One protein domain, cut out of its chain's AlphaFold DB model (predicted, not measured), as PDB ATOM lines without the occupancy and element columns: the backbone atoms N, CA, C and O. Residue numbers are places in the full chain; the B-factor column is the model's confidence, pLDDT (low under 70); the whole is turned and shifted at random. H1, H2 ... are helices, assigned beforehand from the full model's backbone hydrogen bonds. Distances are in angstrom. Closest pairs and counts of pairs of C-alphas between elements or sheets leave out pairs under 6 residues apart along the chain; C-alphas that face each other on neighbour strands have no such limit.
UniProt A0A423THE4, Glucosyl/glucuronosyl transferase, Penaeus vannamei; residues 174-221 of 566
ATOM      1  N   GLU A 174     -14.764  36.286  18.504       94.06
ATOM      2  CA  GLU A 174     -15.158  35.021  19.117       94.06
ATOM      3  C   GLU A 174     -14.962  35.171  20.630       94.06
ATOM      4  O   GLU A 174     -14.008  35.833  21.064       94.06
ATOM      5  N   SER A 175     -15.834  34.576  21.443       91.56
ATOM      6  CA  SER A 175     -15.697  34.649  22.898       91.56
ATOM      7  C   SER A 175     -14.439  33.904  23.384       91.56
ATOM      8  O   SER A 175     -13.957  32.980  22.719       91.56
ATOM      9  N   PRO A 176     -13.901  34.238  24.574       90.75
ATOM     10  CA  PRO A 176     -12.773  33.504  25.149       90.75
ATOM     11  C   PRO A 176     -13.034  31.996  25.309       90.75
ATOM     12  O   PRO A 176     -12.111  31.200  25.151       90.75
ATOM     13  N   GLY A 177     -14.289  31.603  25.575       93.31
ATOM     14  CA  GLY A 177     -14.704  30.201  25.673       93.31
ATOM     15  C   GLY A 177     -14.681  29.484  24.322       93.31
ATOM     16  O   GLY A 177     -14.051  28.436  24.199       93.31
ATOM     17  N   GLU A 178     -15.288  30.072  23.288       94.88
ATOM     18  CA  GLU A 178     -15.256  29.523  21.921       94.88
ATOM     19  C   GLU A 178     -13.823  29.421  21.393       94.88
ATOM     20  O   GLU A 178     -13.451  28.401  20.814       94.88
ATOM     21  N   ARG A 179     -12.982  30.429  21.663       95.25
ATOM     22  CA  ARG A 179     -11.556  30.398  21.320       95.25
ATOM     23  C   ARG A 179     -10.829  29.243  22.004       95.25
ATOM     24  O   ARG A 179     -10.048  28.549  21.354       95.25
ATOM     25  N   ALA A 180     -11.080  29.014  23.294       95.44
ATOM     26  CA  ALA A 180     -10.487  27.895  24.021       95.44
ATOM     27  C   ALA A 180     -10.901  26.546  23.406       95.44
ATOM     28  O   ALA A 180     -10.033  25.731  23.092       95.44
ATOM     29  N   VAL A 181     -12.199  26.346  23.139       95.94
ATOM     30  CA  VAL A 181     -12.718  25.146  22.454       95.94
ATOM     31  C   VAL A 181     -12.058  24.975  21.081       95.94
ATOM     32  O   VAL A 181     -11.511  23.913  20.788       95.94
ATOM     33  N   ARG A 182     -12.008  26.037  20.269       94.31
ATOM     34  CA  ARG A 182     -11.407  26.045  18.928       94.31
ATOM     35  C   ARG A 182      -9.947  25.579  18.929       94.31
ATOM     36  O   ARG A 182      -9.572  24.796  18.050       94.31
ATOM     37  N   TRP A 183      -9.140  26.024  19.895       92.12
ATOM     38  CA  TRP A 183      -7.739  25.604  20.036       92.12
ATOM     39  C   TRP A 183      -7.587  24.184  20.592       92.12
ATOM     40  O   TRP A 183      -6.753  23.433  20.086       92.12
ATOM     41  N   VAL A 184      -8.415  23.772  21.557       91.81
ATOM     42  CA  VAL A 184      -8.436  22.385  22.058       91.81
ATOM     43  C   VAL A 184      -8.781  21.414  20.926       91.81
ATOM     44  O   VAL A 184      -8.044  20.462  20.673       91.81
ATOM     45  N   GLU A 185      -9.835  21.689  20.160       94.31
ATOM     46  CA  GLU A 185     -10.177  20.891  18.984       94.31
ATOM     47  C   GLU A 185      -9.090  20.927  17.896       94.31
ATOM     48  O   GLU A 185      -8.904  19.948  17.177       94.31
ATOM     49  N   TYR A 186      -8.398  22.059  17.708       91.88
ATOM     50  CA  TYR A 186      -7.278  22.150  16.764       91.88
ATOM     51  C   TYR A 186      -6.160  21.174  17.157       91.88
ATOM     52  O   TYR A 186      -5.692  20.415  16.311       91.88
ATOM     53  N   LEU A 187      -5.799  21.111  18.442       90.06
ATOM     54  CA  LEU A 187      -4.832  20.137  18.958       90.06
ATOM     55  C   LEU A 187      -5.328  18.688  18.798       90.06
ATOM     56  O   LEU A 187      -4.553  17.819  18.407       90.06
ATOM     57  N   ILE A 188      -6.623  18.423  19.009       91.94
ATOM     58  CA  ILE A 188      -7.220  17.089  18.803       91.94
ATOM     59  C   ILE A 188      -7.183  16.670  17.322       91.94
ATOM     60  O   ILE A 188      -6.884  15.510  17.035       91.94
ATOM     61  N   ARG A 189      -7.457  17.595  16.389       93.50
ATOM     62  CA  ARG A 189      -7.373  17.367  14.931       93.50
ATOM     63  C   ARG A 189      -5.933  17.204  14.440       93.50
ATOM     64  O   ARG A 189      -5.698  16.485  13.475       93.50
ATOM     65  N   HIS A 190      -4.971  17.842  15.103       91.06
ATOM     66  CA  HIS A 190      -3.570  17.878  14.687       91.06
ATOM     67  C   HIS A 190      -2.633  17.348  15.788       91.06
ATOM     68  O   HIS A 190      -1.664  18.012  16.153       91.06
ATOM     69  N   ARG A 191      -2.903  16.137  16.305       81.31
ATOM     70  CA  ARG A 191      -2.210  15.549  17.477       81.31
ATOM     71  C   ARG A 191      -0.680  15.548  17.393       81.31
ATOM     72  O   ARG A 191      -0.019  15.755  18.403       81.31
ATOM     73  N   ASN A 192      -0.127  15.356  16.195       78.88
ATOM     74  CA  ASN A 192       1.321  15.311  15.955       78.88
ATOM     75  C   ASN A 192       1.896  16.667  15.492       78.88
ATOM     76  O   ASN A 192       3.018  16.735  14.987       78.88
ATOM     77  N   SER A 193       1.135  17.758  15.619       71.81
ATOM     78  CA  SER A 193       1.573  19.087  15.195       71.81
ATOM     79  C   SER A 193       2.677  19.620  16.095       71.81
ATOM     80  O   SER A 193       2.463  19.951  17.259       71.81
ATOM     81  N   THR A 194       3.862  19.793  15.515       74.06
ATOM     82  CA  THR A 194       4.936  20.550  16.167       74.06
ATOM     83  C   THR A 194       4.826  22.062  15.941       74.06
ATOM     84  O   THR A 194       5.630  22.807  16.487       74.06
ATOM     85  N   LEU A 195       3.817  22.527  15.188       75.31
ATOM     86  CA  LEU A 195       3.642  23.936  14.801       75.31
ATOM     87  C   LEU A 195       3.274  24.850  15.979       75.31
ATOM     88  O   LEU A 195       3.556  26.041  15.935       75.31
ATOM     89  N   LEU A 196       2.637  24.298  17.020       79.31
ATOM     90  CA  LEU A 196       2.266  25.023  18.243       79.31
ATOM     91  C   LEU A 196       3.226  24.767  19.415       79.31
ATOM     92  O   LEU A 196       3.010  25.295  20.505       79.31
ATOM     93  N   LYS A 197       4.284  23.968  19.218       81.44
ATOM     94  CA  LYS A 197       5.326  23.806  20.236       81.44
ATOM     95  C   LYS A 197       6.165  25.075  20.311       81.44
ATOM     96  O   LYS A 197       6.554  25.633  19.286       81.44
ATOM     97  N   TYR A 198       6.471  25.513  21.530       84.62
ATOM     98  CA  TYR A 198       7.381  26.632  21.750       84.62
ATOM     99  C   TYR A 198       8.754  26.289  21.144       84.62
ATOM    100  O   TYR A 198       9.339  25.285  21.550       84.62
ATOM    101  N   PRO A 199       9.315  27.085  20.209       83.12
ATOM    102  CA  PRO A 199      10.586  26.741  19.564       83.12
ATOM    103  C   PRO A 199      11.745  26.540  20.551       83.12
ATOM    104  O   PRO A 199      12.637  25.735  20.291       83.12
ATOM    105  N   GLY A 200      11.694  27.205  21.712       84.06
ATOM    106  CA  GLY A 200      12.673  27.032  22.785       84.06
ATOM    107  C   GLY A 200      12.670  25.653  23.456       84.06
ATOM    108  O   GLY A 200      13.671  25.301  24.065       84.06
ATOM    109  N   GLU A 201      11.619  24.838  23.287       83.44
ATOM    110  CA  GLU A 201      11.589  23.423  23.712       83.44
ATOM    111  C   GLU A 201      12.687  22.593  23.019       83.44
ATOM    112  O   GLU A 201      13.145  21.587  23.554       83.44
ATOM    113  N   ARG A 202      13.126  23.021  21.826       86.12
ATOM    114  CA  ARG A 202      14.152  22.347  21.016       86.12
ATOM    115  C   ARG A 202      15.562  22.918  21.191       86.12
ATOM    116  O   ARG A 202      16.489  22.399  20.574       86.12
ATOM    117  N   LEU A 203      15.732  23.996  21.959       91.50
ATOM    118  CA  LEU A 203      17.053  24.589  22.163       91.50
ATOM    119  C   LEU A 203      17.920  23.665  23.014       91.50
ATOM    120  O   LEU A 203      17.472  23.116  24.021       91.50
ATOM    121  N   HIS A 204      19.193  23.535  22.640       92.38
ATOM    122  CA  HIS A 204      20.154  22.860  23.501       92.38
ATOM    123  C   HIS A 204      20.294  23.636  24.821       92.38
ATOM    124  O   HIS A 204      20.230  24.867  24.817       92.38
ATOM    125  N   TYR A 205      20.532  22.950  25.943       90.38
ATOM    126  CA  TYR A 205      20.579  23.588  27.269       90.38
ATOM    127  C   TYR A 205      21.529  24.798  27.323       90.38
ATOM    128  O   TYR A 205      21.190  25.816  27.918       90.38
ATOM    129  N   LEU A 206      22.675  24.734  26.631       92.12
ATOM    130  CA  LEU A 206      23.637  25.843  26.547       92.12
ATOM    131  C   LEU A 206      23.076  27.089  25.834       92.12
ATOM    132  O   LEU A 206      23.392  28.206  26.233       92.12
ATOM    133  N   GLN A 207      22.239  26.900  24.807       91.44
ATOM    134  CA  GLN A 207      21.557  27.988  24.098       91.44
ATOM    135  C   GLN A 207      20.411  28.540  24.946       91.44
ATOM    136  O   GLN A 207      20.282  29.746  25.094       91.44
ATOM    137  N   TYR A 208      19.604  27.664  25.555       91.25
ATOM    138  CA  TYR A 208      18.520  28.076  26.448       91.25
ATOM    139  C   TYR A 208      19.038  28.884  27.653       91.25
ATOM    140  O   TYR A 208      18.438  29.881  28.042       91.25
ATOM    141  N   ALA A 209      20.184  28.485  28.212       92.62
ATOM    142  CA  ALA A 209      20.855  29.176  29.309       92.62
ATOM    143  C   ALA A 209      21.723  30.377  28.870       92.62
ATOM    144  O   ALA A 209      22.293  31.037  29.738       92.62
ATOM    145  N   MET A 210      21.821  30.673  27.564       95.75
ATOM    146  CA  MET A 210      22.599  31.788  26.993       95.75
ATOM    147  C   MET A 210      24.058  31.813  27.493       95.75
ATOM    148  O   MET A 210      24.576  32.840  27.940       95.75
ATOM    149  N   VAL A 211      24.711  30.644  27.500       96.19
ATOM    150  CA  VAL A 211      26.056  30.453  28.085       96.19
ATOM    151  C   VAL A 211      27.125  31.273  27.358       96.19
ATOM    152  O   VAL A 211      28.068  31.748  27.984       96.19
ATOM    153  N   ASP A 212      26.950  31.492  26.059       94.56
ATOM    154  CA  ASP A 212      27.739  32.408  25.233       94.56
ATOM    155  C   ASP A 212      27.633  33.864  25.718       94.56
ATOM    156  O   ASP A 212      28.651  34.524  25.925       94.56
ATOM    157  N   VAL A 213      26.419  34.346  25.998       96.12
ATOM    158  CA  VAL A 213      26.186  35.688  26.556       96.12
ATOM    159  C   VAL A 213      26.830  35.818  27.940       96.12
ATOM    160  O   VAL A 213      27.505  36.812  28.216       96.12
ATOM    161  N   TRP A 214      26.690  34.807  28.804       96.88
ATOM    162  CA  TRP A 214      27.363  34.780  30.108       96.88
ATOM    163  C   TRP A 214      28.891  34.751  29.991       96.88
ATOM    164  O   TRP A 214      29.564  35.435  30.763       96.88
ATOM    165  N   ALA A 215      29.446  34.025  29.018       96.38
ATOM    166  CA  ALA A 215      30.883  33.994  28.760       96.38
ATOM    167  C   ALA A 215      31.413  35.363  28.303       96.38
ATOM    168  O   ALA A 215      32.467  35.792  28.773       96.38
ATOM    169  N   VAL A 216      30.665  36.096  27.467       97.44
ATOM    170  CA  VAL A 216      31.002  37.480  27.087       97.44
ATOM    171  C   VAL A 216      30.998  38.404  28.310       97.44
ATOM    172  O   VAL A 216      31.957  39.150  28.507       97.44
ATOM    173  N   TRP A 217      29.984  38.332  29.180       97.31
ATOM    174  CA  TRP A 217      29.964  39.122  30.421       97.31
ATOM    175  C   TRP A 217      31.110  38.766  31.376       97.31
ATOM    176  O   TRP A 217      31.718  39.664  31.958       97.31
ATOM    177  N   ALA A 218      31.448  37.480  31.506       97.31
ATOM    178  CA  ALA A 218      32.587  37.032  32.301       97.31
ATOM    179  C   ALA A 218      33.919  37.547  31.729       97.31
ATOM    180  O   ALA A 218      34.753  38.040  32.486       97.31
ATOM    181  N   ALA A 219      34.103  37.511  30.405       97.38
ATOM    182  CA  ALA A 219      35.287  38.056  29.744       97.38
ATOM    183  C   ALA A 219      35.413  39.577  29.944       97.38
ATOM    184  O   ALA A 219      36.494  40.059  30.277       97.38
ATOM    185  N   VAL A 220      34.312  40.329  29.825       97.69
ATOM    186  CA  VAL A 220      34.281  41.776  30.115       97.69
ATOM    187  C   VAL A 220      34.653  42.059  31.574       97.69
ATOM    188  O   VAL A 220      35.452  42.958  31.829       97.69
ATOM    189  N   LEU A 221      34.140  41.277  32.530       97.31
ATOM    190  CA  LEU A 221      34.494  41.413  33.946       97.31
ATOM    191  C   LEU A 221      35.980  41.111  34.197       97.31
ATOM    192  O   LEU A 221      36.641  41.867  34.906       97.31
TER     193      LEU A 221
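This is residues 174 to 221 of the 566 residues of the protein "Glucosyl/glucuronosyl transferase" of Penaeus vannamei (UniProt A0A423THE4). Reading from the first printed residue, you meet a drawn-out chain with no packed core: H1 stands at one end, across the long axis, H4 makes the other end, and a thin run with two single-turn helices, H2 and H3, strings them together. No helix touches another. The printed part has 48 residues with four named helices, in the order H1, H2, H3, H4, and no named strand; the class is all helix. The whole is extended, with a radius of gyration of the C-alphas of 18.7 A and spans of 53 by 25 by 10 A.

Find C-alpha 176 at (-12.773, 33.504, 25.149); from there H1, residues 176 to 189, runs 19.8 A to C-alpha 189 at (-7.373, 17.367, 14.931). Further on come H2, residues 199 to 202, and H3, residues 205 to 208. H4, residues 211 to 221, runs 15.0 A and ends at C-alpha 221, at (34.494, 41.413, 33.946).

Start at H1, which is apart from H2, H3 and H4. H2 and H3 are close but not clearly touching; their closest C-alphas, those of Gly 200 and Tyr 208, are 7.0 A apart. H3 and H4 are also close but not clearly touching, with the closest C-alphas, those of Leu 206 and Asp 212, 7.9 A apart. H2 and H4 are apart. In H1 and H4 every O i to N i+4 pair is within hydrogen-bond range; H2 and H3 are too short for such a pair, and each has its 1 O i to N i+3 pair within range.

Look at Glu 178 and Leu 221 for the two C-alphas farthest apart, 52.5 A. The printed part has no cut. The link from H1 to H2 is short, with 9 residues; those from H2 to H3 and from H3 to H4 are tight. Residues 188 to 195 and 209 to 221 are among those that stand free. The mean pLDDT of the printed part is 90.6, and no printed residue is under 70.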